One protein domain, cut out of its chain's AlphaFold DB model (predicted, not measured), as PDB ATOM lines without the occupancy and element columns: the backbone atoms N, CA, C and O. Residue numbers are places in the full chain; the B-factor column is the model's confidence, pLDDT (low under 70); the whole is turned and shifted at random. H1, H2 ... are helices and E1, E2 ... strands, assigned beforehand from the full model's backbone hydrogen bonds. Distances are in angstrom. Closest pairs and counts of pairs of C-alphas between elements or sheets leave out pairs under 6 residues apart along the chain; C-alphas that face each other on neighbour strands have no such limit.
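AT A GLANCE: This is residues 78 to 162 of the 163 residues of an uncharacterized protein of Candidatus Roizmanbacteria bacterium (UniProt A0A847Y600). With little regular structure, the domain is a small twisted antiparallel sheet, in order E1, E4, E2, E3, with helix H1 packed over it. The printed part has 85 residues, under half in named elements, mixed helices and strands. In chain order E1, H1, E2 and E3, H2, E4 are split strand-helix-strand units, another strand between each one's two strands. The whole is compact, radius of gyration of the C-alphas 11.3 A, spanning 29 by 26 by 23 A.

IN THESE COORDINATES: E1 is residues 99 to 101, C-alpha 99 at (-21.382, -7.383, -2.370); H1 108 to 115; E2 127 to 131; E3 137 to 142, 15.0 A long; H2 148 to 152; E4 158 to 161, C-alpha 161 at (-23.408, -1.960, 0.133).

HOW THE PARTS SIT: H1 is on the sheet, height 7.5 A; its closest C-alphas to E4 are Gly 111 and Val 159, 6.2 A. H2 only grazes the sheet with residues 149 to 150. In the hairpin E2 and E3, N 128 and O 141 are within hydrogen-bond range, 2.8 A. O i to N i+4 pairs within range are 3 of 4 in H1 and 0 of 1 in H2, whose O i to N i+3 count is 1 of 2.

THE WHOLE: The printed part has no cut. The H1 to E2 link is long. Residues 122 to 125, 148 to 149 and 151 have pLDDT under 70.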
ATOM      1  N   LEU A  78     -18.180  -4.855 -14.051       90.31
ATOM      2  CA  LEU A  78     -17.073  -4.126 -14.660       90.31
ATOM      3  C   LEU A  78     -17.179  -2.650 -14.274       90.31
ATOM      4  O   LEU A  78     -18.193  -2.013 -14.549       90.31
ATOM      5  N   ASN A  79     -16.130  -2.095 -13.669       89.25
ATOM      6  CA  ASN A  79     -16.021  -0.656 -13.475       89.25
ATOM      7  C   ASN A  79     -15.707   0.005 -14.831       89.25
ATOM      8  O   ASN A  79     -14.613  -0.214 -15.358       89.25
ATOM      9  N   PRO A  80     -16.616   0.811 -15.407       86.44
ATOM     10  CA  PRO A  80     -16.425   1.390 -16.736       86.44
ATOM     11  C   PRO A  80     -15.323   2.459 -16.778       86.44
ATOM     12  O   PRO A  80     -14.817   2.757 -17.855       86.44
ATOM     13  N   LEU A  81     -14.936   3.030 -15.631       85.31
ATOM     14  CA  LEU A  81     -13.904   4.067 -15.555       85.31
ATOM     15  C   LEU A  81     -12.499   3.474 -15.507       85.31
ATOM     16  O   LEU A  81     -11.583   4.004 -16.127       85.31
ATOM     17  N   THR A  82     -12.321   2.389 -14.751       87.25
ATOM     18  CA  THR A  82     -11.003   1.767 -14.559       87.25
ATOM     19  C   THR A  82     -10.795   0.521 -15.417       87.25
ATOM     20  O   THR A  82      -9.679   0.018 -15.491       87.25
ATOM     21  N   GLY A  83     -11.855  -0.021 -16.025       89.44
ATOM     22  CA  GLY A  83     -11.829  -1.308 -16.728       89.44
ATOM     23  C   GLY A  83     -11.637  -2.512 -15.798       89.44
ATOM     24  O   GLY A  83     -11.397  -3.625 -16.259       89.44
ATOM     25  N   THR A  84     -11.715  -2.313 -14.481       90.94
ATOM     26  CA  THR A  84     -11.495  -3.368 -13.487       90.94
ATOM     27  C   THR A  84     -12.778  -4.160 -13.262       90.94
ATOM     28  O   THR A  84     -13.821  -3.579 -12.970       90.94
ATOM     29  N   PHE A  85     -12.706  -5.485 -13.360       93.44
ATOM     30  CA  PHE A  85     -13.835  -6.373 -13.096       93.44
ATOM     31  C   PHE A  85     -13.886  -6.785 -11.621       93.44
ATOM     32  O   PHE A  85     -12.923  -7.347 -11.108       93.44
ATOM     33  N   TYR A  86     -15.011  -6.531 -10.956       94.25
ATOM     34  CA  TYR A  86     -15.244  -6.833  -9.543       94.25
ATOM     35  C   TYR A  86     -16.212  -8.015  -9.405       94.25
ATOM     36  O   TYR A  86     -17.416  -7.818  -9.575       94.25
ATOM     37  N   PRO A  87     -15.736  -9.241  -9.110       95.50
ATOM     38  CA  PRO A  87     -16.597 -10.416  -8.980       95.50
ATOM     39  C   PRO A  87     -17.649 -10.222  -7.889       95.50
ATOM     40  O   PRO A  87     -17.328  -9.708  -6.815       95.50
ATOM     41  N   ARG A  88     -18.888 -10.667  -8.132       94.38
ATOM     42  CA  ARG A  88     -19.912 -10.702  -7.080       94.38
ATOM     43  C   ARG A  88     -19.459 -11.641  -5.965       94.38
ATOM     44  O   ARG A  88     -18.818 -12.656  -6.222       94.38
ATOM     45  N   ALA A  89     -19.778 -11.280  -4.731       94.88
ATOM     46  CA  ALA A  89     -19.464 -12.069  -3.551       94.88
ATOM     47  C   ALA A  89     -20.723 -12.263  -2.704       94.88
ATOM     48  O   ALA A  89     -21.618 -11.417  -2.706       94.88
ATOM     49  N   SER A  90     -20.777 -13.366  -1.962       94.38
ATOM     50  CA  SER A  90     -21.810 -13.574  -0.946       94.38
ATOM     51  C   SER A  90     -21.616 -12.600   0.215       94.38
ATOM     52  O   SER A  90     -20.483 -12.312   0.596       94.38
ATOM     53  N   ASP A  91     -22.718 -12.126   0.798       94.75
ATOM     54  CA  ASP A  91     -22.695 -11.258   1.978       94.75
ATOM     55  C   ASP A  91     -22.256 -12.043   3.230       94.75
ATOM     56  O   ASP A  91     -23.024 -12.885   3.708       94.75
ATOM     57  N   PRO A  92     -21.077 -11.758   3.821       94.44
ATOM     58  CA  PRO A  92     -20.582 -12.479   4.999       94.44
ATOM     59  C   PRO A  92     -21.460 -12.296   6.244       94.44
ATOM     60  O   PRO A  92     -21.410 -13.105   7.167       94.44
ATOM     61  N   SER A  93     -22.272 -11.235   6.277       93.75
ATOM     62  CA  SER A  93     -23.179 -10.933   7.388       93.75
ATOM     63  C   SER A  93     -24.551 -11.605   7.272       93.75
ATOM     64  O   SER A  93     -25.350 -11.514   8.200       93.75
ATOM     65  N   ASN A  94     -24.834 -12.283   6.152       91.00
ATOM     66  CA  ASN A  94     -26.135 -12.888   5.843       91.00
ATOM     67  C   ASN A  94     -27.318 -11.894   5.839       91.00
ATOM     68  O   ASN A  94     -28.464 -12.290   6.044       91.00
ATOM     69  N   LEU A  95     -27.071 -10.607   5.573       90.94
ATOM     70  CA  LEU A  95     -28.110  -9.568   5.496       90.94
ATOM     71  C   LEU A  95     -28.692  -9.396   4.079       90.94
ATOM     72  O   LEU A  95     -29.494  -8.485   3.834       90.94
ATOM     73  N   ALA A  96     -28.304 -10.282   3.154       90.00
ATOM     74  CA  ALA A  96     -28.678 -10.263   1.741       90.00
ATOM     75  C   ALA A  96     -28.347  -8.924   1.055       90.00
ATOM     76  O   ALA A  96     -29.158  -8.383   0.299       90.00
ATOM     77  N   ARG A  97     -27.174  -8.354   1.357       91.62
ATOM     78  CA  ARG A  97     -26.667  -7.133   0.715       91.62
ATOM     79  C   ARG A  97     -25.963  -7.456  -0.598       91.62
ATOM     80  O   ARG A  97     -25.456  -8.559  -0.793       91.62
ATOM     81  N   ALA A  98     -25.917  -6.477  -1.498       91.75
ATOM     82  CA  ALA A  98     -25.105  -6.577  -2.701       91.75
ATOM     83  C   ALA A  98     -23.629  -6.411  -2.325       91.75
ATOM     84  O   ALA A  98     -23.255  -5.406  -1.714       91.75
ATOM     85  N   CYS A  99     -22.802  -7.394  -2.683       94.50
ATOM     86  CA  CYS A  99     -21.382  -7.383  -2.370       94.50
ATOM     87  C   CYS A  99     -20.525  -7.749  -3.581       94.50
ATOM     88  O   CYS A  99     -20.921  -8.537  -4.446       94.50
ATOM     89  N   VAL A 100     -19.312  -7.207  -3.607       95.06
ATOM     90  CA  VAL A 100     -18.263  -7.561  -4.564       95.06
ATOM     91  C   VAL A 100     -16.968  -7.892  -3.840       95.06
ATOM     92  O   VAL A 100     -16.682  -7.353  -2.774       95.06
ATOM     93  N   SER A 101     -16.162  -8.767  -4.430       96.38
ATOM     94  CA  SER A 101     -14.800  -9.034  -3.975       96.38
ATOM     95  C   SER A 101     -13.800  -8.149  -4.716       96.38
ATOM     96  O   SER A 101     -13.951  -7.860  -5.905       96.38
ATOM     97  N   LEU A 102     -12.760  -7.702  -4.013       95.00
ATOM     98  CA  LEU A 102     -11.674  -6.937  -4.608       95.00
ATOM     99  C   LEU A 102     -10.763  -7.870  -5.419       95.00
ATOM    100  O   LEU A 102     -10.165  -8.782  -4.836       95.00
ATOM    101  N   PRO A 103     -10.588  -7.633  -6.730       94.31
ATOM    102  CA  PRO A 103      -9.575  -8.324  -7.516       94.31
ATOM    103  C   PRO A 103      -8.163  -7.836  -7.149       94.31
ATOM    104  O   PRO A 103      -7.982  -6.874  -6.398       94.31
ATOM    105  N   SER A 104      -7.139  -8.470  -7.727       91.94
ATOM    106  CA  SER A 104      -5.772  -7.940  -7.664       91.94
ATOM    107  C   SER A 104      -5.715  -6.550  -8.308       91.94
ATOM    108  O   SER A 104      -6.139  -6.382  -9.449       91.94
ATOM    109  N   GLY A 105      -5.239  -5.546  -7.565       85.56
ATOM    110  CA  GLY A 105      -5.217  -4.144  -8.005       85.56
ATOM    111  C   GLY A 105      -6.562  -3.408  -7.915       85.56
ATOM    112  O   GLY A 105      -6.624  -2.224  -8.236       85.56
ATOM    113  N   GLY A 106      -7.631  -4.074  -7.463       89.19
ATOM    114  CA  GLY A 106      -8.894  -3.415  -7.139       89.19
ATOM    115  C   GLY A 106      -8.768  -2.540  -5.895       89.19
ATOM    116  O   GLY A 106      -7.928  -2.778  -5.029       89.19
ATOM    117  N   THR A 107      -9.627  -1.531  -5.784       90.31
ATOM    118  CA  THR A 107      -9.660  -0.630  -4.624       90.31
ATOM    119  C   THR A 107     -11.016  -0.696  -3.943       90.31
ATOM    120  O   THR A 107     -12.022  -1.018  -4.577       90.31
ATOM    121  N   VAL A 108     -11.064  -0.352  -2.651       90.56
ATOM    122  CA  VAL A 108     -12.342  -0.206  -1.933       90.56
ATOM    123  C   VAL A 108     -13.221   0.812  -2.643       90.56
ATOM    124  O   VAL A 108     -14.381   0.523  -2.894       90.56
ATOM    125  N   PHE A 109     -12.655   1.951  -3.053       88.81
ATOM    126  CA  PHE A 109     -13.370   2.967  -3.826       88.81
ATOM    127  C   PHE A 109     -13.975   2.416  -5.117       88.81
ATOM    128  O   PHE A 109     -15.122   2.718  -5.428       88.81
ATOM    129  N   GLY A 110     -13.227   1.612  -5.874       89.00
ATOM    130  CA  GLY A 110     -13.737   1.010  -7.100       89.00
ATOM    131  C   GLY A 110     -14.823  -0.031  -6.830       89.00
ATOM    132  O   GLY A 110     -15.817  -0.044  -7.550       89.00
ATOM    133  N   GLY A 111     -14.658  -0.841  -5.777       90.69
ATOM    134  CA  GLY A 111     -15.643  -1.825  -5.319       90.69
ATOM    135  C   GLY A 111     -16.920  -1.185  -4.778       90.69
ATOM    136  O   GLY A 111     -18.011  -1.677  -5.040       90.69
ATOM    137  N   MET A 112     -16.789  -0.048  -4.092       90.19
ATOM    138  CA  MET A 112     -17.904   0.828  -3.774       90.19
ATOM    139  C   MET A 112     -18.523   1.275  -5.090       90.19
ATOM    140  O   MET A 112     -19.598   0.791  -5.394       90.19
ATOM    141  N   ALA A 113     -17.851   2.085  -5.913       88.88
ATOM    142  CA  ALA A 113     -18.420   2.689  -7.124       88.88
ATOM    143  C   ALA A 113     -19.266   1.725  -7.979       88.88
ATOM    144  O   ALA A 113     -20.365   2.090  -8.389       88.88
ATOM    145  N   VAL A 114     -18.810   0.484  -8.195       91.12
ATOM    146  CA  VAL A 114     -19.563  -0.516  -8.976       91.12
ATOM    147  C   VAL A 114     -20.868  -0.999  -8.337       91.12
ATOM    148  O   VAL A 114     -21.767  -1.415  -9.060       91.12
ATOM    149  N   LEU A 115     -20.984  -0.952  -7.010       90.31
ATOM    150  CA  LEU A 115     -22.211  -1.243  -6.261       90.31
ATOM    151  C   LEU A 115     -23.181  -0.052  -6.222       90.31
ATOM    152  O   LEU A 115     -24.311  -0.190  -5.757       90.31
ATOM    153  N   GLY A 116     -22.745   1.124  -6.669       87.44
ATOM    154  CA  GLY A 116     -23.552   2.334  -6.653       87.44
ATOM    155  C   GLY A 116     -24.621   2.344  -7.738       87.44
ATOM    156  O   GLY A 116     -24.552   1.576  -8.699       87.44
ATOM    157  N   PRO A 117     -25.599   3.263  -7.642       83.06
ATOM    158  CA  PRO A 117     -26.631   3.408  -8.666       83.06
ATOM    159  C   PRO A 117     -26.046   3.824 -10.025       83.06
ATOM    160  O   PRO A 117     -26.655   3.564 -11.062       83.06
ATOM    161  N   ASN A 118     -24.863   4.450 -10.036       83.62
ATOM    162  CA  ASN A 118     -24.128   4.776 -11.247       83.62
ATOM    163  C   ASN A 118     -22.649   4.355 -11.132       83.62
ATOM    164  O   ASN A 118     -21.849   5.092 -10.556       83.62
ATOM    165  N   PRO A 119     -22.236   3.236 -11.753       78.31
ATOM    166  CA  PRO A 119     -20.855   2.753 -11.692       78.31
ATOM    167  C   PRO A 119     -19.845   3.660 -12.415       78.31
ATOM    168  O   PRO A 119     -18.639   3.455 -12.302       78.31
ATOM    169  N   SER A 120     -20.323   4.677 -13.142       80.00
ATOM    170  CA  SER A 120     -19.491   5.707 -13.777       80.00
ATOM    171  C   SER A 120     -19.308   6.957 -12.905       80.00
ATOM    172  O   SER A 120     -18.715   7.933 -13.365       80.00
ATOM    173  N   ARG A 121     -19.830   6.978 -11.670       75.56
ATOM    174  CA  ARG A 121     -19.706   8.107 -10.736       75.56
ATOM    175  C   ARG A 121     -19.270   7.615  -9.358       75.56
ATOM    176  O   ARG A 121     -19.936   6.803  -8.735       75.56
ATOM    177  N   PHE A 122     -18.167   8.159  -8.850       65.94
ATOM    178  CA  PHE A 122     -17.613   7.759  -7.550       65.94
ATOM    179  C   PHE A 122     -18.403   8.276  -6.335       65.94
ATOM    180  O   PHE A 122     -18.206   7.776  -5.234       65.94
ATOM    181  N   ASN A 123     -19.300   9.248  -6.521       63.38
ATOM    182  CA  ASN A 123     -19.899  10.008  -5.417       63.38
ATOM    183  C   ASN A 123     -21.272   9.485  -4.965       63.38
ATOM    184  O   ASN A 123     -21.864  10.059  -4.056       63.38
ATOM    185  N   ASP A 124     -21.795   8.425  -5.586       61.75
ATOM    186  CA  ASP A 124     -23.205   8.041  -5.423       61.75
ATOM    187  C   ASP A 124     -23.444   6.988  -4.319       61.75
ATOM    188  O   ASP A 124     -24.554   6.475  -4.183       61.75
ATOM    189  N   ILE A 125     -22.426   6.652  -3.515       64.06
ATOM    190  CA  ILE A 125     -22.540   5.639  -2.452       64.06
ATOM    191  C   ILE A 125     -22.248   6.259  -1.110       64.06
ATOM    192  O   ILE A 125     -21.166   6.790  -0.873       64.06
ATOM    193  N   GLN A 126     -23.238   6.161  -0.235       72.19
ATOM    194  CA  GLN A 126     -23.190   6.785   1.074       72.19
ATOM    195  C   GLN A 126     -22.282   5.983   2.006       72.19
ATOM    196  O   GLN A 126     -21.374   6.557   2.593       72.19
ATOM    197  N   GLU A 127     -22.450   4.657   2.070       86.94
ATOM    198  CA  GLU A 127     -21.695   3.803   2.990       86.94
ATOM    199  C   GLU A 127     -21.524   2.374   2.453       86.94
ATOM    200  O   GLU A 127     -22.421   1.801   1.825       86.94
ATOM    201  N   ALA A 128     -20.381   1.765   2.754       91.00
ATOM    202  CA  ALA A 128     -20.110   0.357   2.513       91.00
ATOM    203  C   ALA A 128     -19.455  -0.292   3.734       91.00
ATOM    204  O   ALA A 128     -18.678   0.336   4.454       91.00
ATOM    205  N   GLU A 129     -19.751  -1.568   3.957       93.62
ATOM    206  CA  GLU A 129     -19.064  -2.384   4.955       93.62
ATOM    207  C   GLU A 129     -18.026  -3.274   4.278       93.62
ATOM    208  O   GLU A 129     -18.261  -3.825   3.201       93.62
ATOM    209  N   ILE A 130     -16.862  -3.391   4.908       94.19
ATOM    210  CA  ILE A 130     -15.694  -4.046   4.338       94.19
ATOM    211  C   ILE A 130     -15.365  -5.256   5.194       94.19
ATOM    212  O   ILE A 130     -15.198  -5.150   6.407       94.19
ATOM    213  N   PHE A 131     -15.223  -6.404   4.548       95.38
ATOM    214  CA  PHE A 131     -14.920  -7.676   5.177       95.38
ATOM    215  C   PHE A 131     -13.610  -8.235   4.644       95.38
ATOM    216  O   PHE A 131     -13.288  -8.112   3.462       95.38
ATOM    217  N   SER A 132     -12.859  -8.905   5.507       95.00
ATOM    218  CA  SER A 132     -11.702  -9.684   5.095       95.00
ATOM    219  C   SER A 132     -12.126 -10.820   4.150       95.00
ATOM    220  O   SER A 132     -13.293 -11.214   4.147       95.00
ATOM    221  N   PRO A 133     -11.186 -11.429   3.405       93.06
ATOM    222  CA  PRO A 133     -11.486 -12.623   2.610       93.06
ATOM    223  C   PRO A 133     -12.033 -13.798   3.439       93.06
ATOM    224  O   PRO A 133     -12.626 -14.721   2.895       93.06
ATOM    225  N   GLN A 134     -11.817 -13.780   4.760       95.06
ATOM    226  CA  GLN A 134     -12.331 -14.772   5.707       95.06
ATOM    227  C   GLN A 134     -13.715 -14.395   6.273       95.06
ATOM    228  O   GLN A 134     -14.238 -15.117   7.115       95.06
ATOM    229  N   GLY A 135     -14.292 -13.263   5.857       93.94
ATOM    230  CA  GLY A 135     -15.598 -12.780   6.312       93.94
ATOM    231  C   GLY A 135     -15.581 -11.969   7.612       93.94
ATOM    232  O   GLY A 135     -16.643 -11.628   8.121       93.94
ATOM    233  N   ALA A 136     -14.412 -11.626   8.163       94.31
ATOM    234  CA  ALA A 136     -14.332 -10.787   9.363       94.31
ATOM    235  C   ALA A 136     -14.552  -9.309   9.007       94.31
ATOM    236  O   ALA A 136     -13.902  -8.813   8.087       94.31
ATOM    237  N   SER A 137     -15.421  -8.597   9.732       93.81
ATOM    238  CA  SER A 137     -15.638  -7.161   9.500       93.81
ATOM    239  C   SER A 137     -14.354  -6.379   9.800       93.81
ATOM    240  O   SER A 137     -13.757  -6.516  10.869       93.81
ATOM    241  N   LEU A 138     -13.907  -5.594   8.823       91.75
ATOM    242  CA  LEU A 138     -12.751  -4.701   8.907       91.75
ATOM    243  C   LEU A 138     -13.172  -3.258   9.204       91.75
ATOM    244  O   LEU A 138     -12.330  -2.440   9.571       91.75
ATOM    245  N   GLY A 139     -14.458  -2.947   9.042       91.56
ATOM    246  CA  GLY A 139     -15.031  -1.639   9.319       91.56
ATOM    247  C   GLY A 139     -15.953  -1.155   8.208       91.56
ATOM    248  O   GLY A 139     -16.380  -1.914   7.337       91.56
ATOM    249  N   LYS A 140     -16.253   0.142   8.255       91.25
ATOM    250  CA  LYS A 140     -17.098   0.835   7.283       91.25
ATOM    251  C   LYS A 140     -16.287   1.896   6.548       91.25
ATOM    252  O   LYS A 140     -15.346   2.453   7.114       91.25
ATOM    253  N   ALA A 141     -16.660   2.156   5.305       87.88
ATOM    254  CA  ALA A 141     -16.145   3.252   4.505       87.88
ATOM    255  C   ALA A 141     -17.310   4.074   3.962       87.88
ATOM    256  O   ALA A 141     -18.317   3.515   3.522       87.88
ATOM    257  N   ASP A 142     -17.147   5.388   3.966       85.62
ATOM    258  CA  ASP A 142     -18.053   6.325   3.318       85.62
ATOM    259  C   ASP A 142     -17.287   7.127   2.255       85.62
ATOM    260  O   ASP A 142     -16.053   7.140   2.206       85.62
ATOM    261  N   THR A 143     -18.011   7.767   1.339       72.75
ATOM    262  CA  THR A 143     -17.399   8.540   0.247       72.75
ATOM    263  C   THR A 143     -16.665   9.796   0.728       72.75
ATOM    264  O   THR A 143     -15.810  10.305   0.003       72.75
ATOM    265  N   GLY A 144     -16.959  10.292   1.934       73.00
ATOM    266  CA  GLY A 144     -16.309  11.469   2.522       73.00
ATOM    267  C   GLY A 144     -15.023  11.150   3.288       73.00
ATOM    268  O   GLY A 144     -14.179  12.022   3.491       73.00
ATOM    269  N   SER A 145     -14.860   9.902   3.705       70.75
ATOM    270  CA  SER A 145     -13.810   9.422   4.576       70.75
ATOM    271  C   SER A 145     -13.641   7.921   4.364       70.75
ATOM    272  O   SER A 145     -14.276   7.074   4.987       70.75
ATOM    273  N   ILE A 146     -12.718   7.569   3.469       71.44
ATOM    274  CA  ILE A 146     -12.146   6.227   3.484       71.44
ATOM    275  C   ILE A 146     -10.942   6.284   4.415       71.44
ATOM    276  O   ILE A 146      -9.954   6.950   4.086       71.44
ATOM    277  N   PRO A 147     -11.003   5.618   5.584       71.06
ATOM    278  CA  PRO A 147      -9.861   5.517   6.469       71.06
ATOM    279  C   PRO A 147      -8.610   5.101   5.700       71.06
ATOM    280  O   PRO A 147      -8.639   4.170   4.892       71.06
ATOM    281  N   ASN A 148      -7.482   5.750   5.996       69.56
ATOM    282  CA  ASN A 148      -6.204   5.451   5.346       69.56
ATOM    283  C   ASN A 148      -5.782   3.975   5.546       69.56
ATOM    284  O   ASN A 148      -4.950   3.446   4.812       69.56
ATOM    285  N   THR A 149      -6.404   3.281   6.505       69.56
ATOM    286  CA  THR A 149      -6.283   1.839   6.755       69.56
ATOM    287  C   THR A 149      -6.760   0.964   5.592       69.56
ATOM    288  O   THR A 149      -6.347  -0.188   5.507       69.56
ATOM    289  N   PHE A 150      -7.570   1.486   4.666       74.81
ATOM    290  CA  PHE A 150      -8.018   0.764   3.468       74.81
ATOM    291  C   PHE A 150      -7.131   0.988   2.234       74.81
ATOM    292  O   PHE A 150      -7.453   0.510   1.149       74.81
ATOM    293  N   SER A 151      -5.991   1.670   2.378       69.00
ATOM    294  CA  SER A 151      -5.017   1.840   1.288       69.00
ATOM    295  C   SER A 151      -4.324   0.530   0.870       69.00
ATOM    296  O   SER A 151      -3.822   0.433  -0.246       69.00
ATOM    297  N   LEU A 152      -4.325  -0.488   1.742       72.19
ATOM    298  CA  LEU A 152      -3.637  -1.776   1.569       72.19
ATOM    299  C   LEU A 152      -4.555  -2.969   1.893       72.19
ATOM    300  O   LEU A 152      -4.171  -3.909   2.592       72.19
ATOM    301  N   VAL A 153      -5.799  -2.953   1.408       86.19
ATOM    302  CA  VAL A 153      -6.658  -4.147   1.498       86.19
ATOM    303  C   VAL A 153      -6.166  -5.246   0.565       86.19
ATOM    304  O   VAL A 153      -5.818  -5.017  -0.591       86.19
ATOM    305  N   ARG A 154      -6.151  -6.473   1.088       90.62
ATOM    306  CA  ARG A 154      -5.729  -7.655   0.332       90.62
ATOM    307  C   ARG A 154      -6.775  -8.018  -0.732       90.62
ATOM    308  O   ARG A 154      -7.971  -7.844  -0.478       90.62
ATOM    309  N   PRO A 155      -6.367  -8.597  -1.874       93.19
ATOM    310  CA  PRO A 155      -7.305  -9.212  -2.809       93.19
ATOM    311  C   PRO A 155      -8.211 -10.236  -2.111       93.19
ATOM    312  O   PRO A 155      -7.800 -10.888  -1.148       93.19
ATOM    313  N   GLY A 156      -9.454 -10.350  -2.576       93.94
ATOM    314  CA  GLY A 156     -10.497 -11.178  -1.964       93.94
ATOM    315  C   GLY A 156     -11.241 -10.513  -0.802       93.94
ATOM    316  O   GLY A 156     -12.207 -11.083  -0.308       93.94
ATOM    317  N   THR A 157     -10.827  -9.317  -0.367       95.94
ATOM    318  CA  THR A 157     -11.620  -8.480   0.552       95.94
ATOM    319  C   THR A 157     -12.995  -8.241  -0.068       95.94
ATOM    320  O   THR A 157     -13.084  -7.983  -1.266       95.94
ATOM    321  N   VAL A 158     -14.058  -8.327   0.725       96.06
ATOM    322  CA  VAL A 158     -15.433  -8.147   0.254       96.06
ATOM    323  C   VAL A 158     -15.932  -6.767   0.662       96.06
ATOM    324  O   VAL A 158     -15.808  -6.376   1.818       96.06
ATOM    325  N   VAL A 159     -16.498  -6.032  -0.286       94.56
ATOM    326  CA  VAL A 159     -17.184  -4.758  -0.056       94.56
ATOM    327  C   VAL A 159     -18.666  -5.002  -0.258       94.56
ATOM    328  O   VAL A 159     -19.065  -5.499  -1.307       94.56
ATOM    329  N   CYS A 160     -19.467  -4.658   0.741       94.62
ATOM    330  CA  CYS A 160     -20.915  -4.786   0.718       94.62
ATOM    331  C   CYS A 160     -21.564  -3.411   0.827       94.62
ATOM    332  O   CYS A 160     -21.160  -2.593   1.654       94.62
ATOM    333  N   GLN A 161     -22.601  -3.171   0.032       91.94
ATOM    334  CA  GLN A 161     -23.408  -1.960   0.133       91.94
ATOM    335  C   GLN A 161     -24.126  -1.929   1.488       91.94
ATOM    336  O   GLN A 161     -24.792  -2.902   1.843       91.94
ATOM    337  N   ASN A 162     -24.007  -0.836   2.248       84.56
ATOM    338  CA  ASN A 162     -24.834  -0.649   3.441       84.56
ATOM    339  C   ASN A 162     -26.250  -0.216   3.005       84.56
ATOM    340  O   ASN A 162     -26.374   0.536   2.039       84.56
TER     341      ASN A 162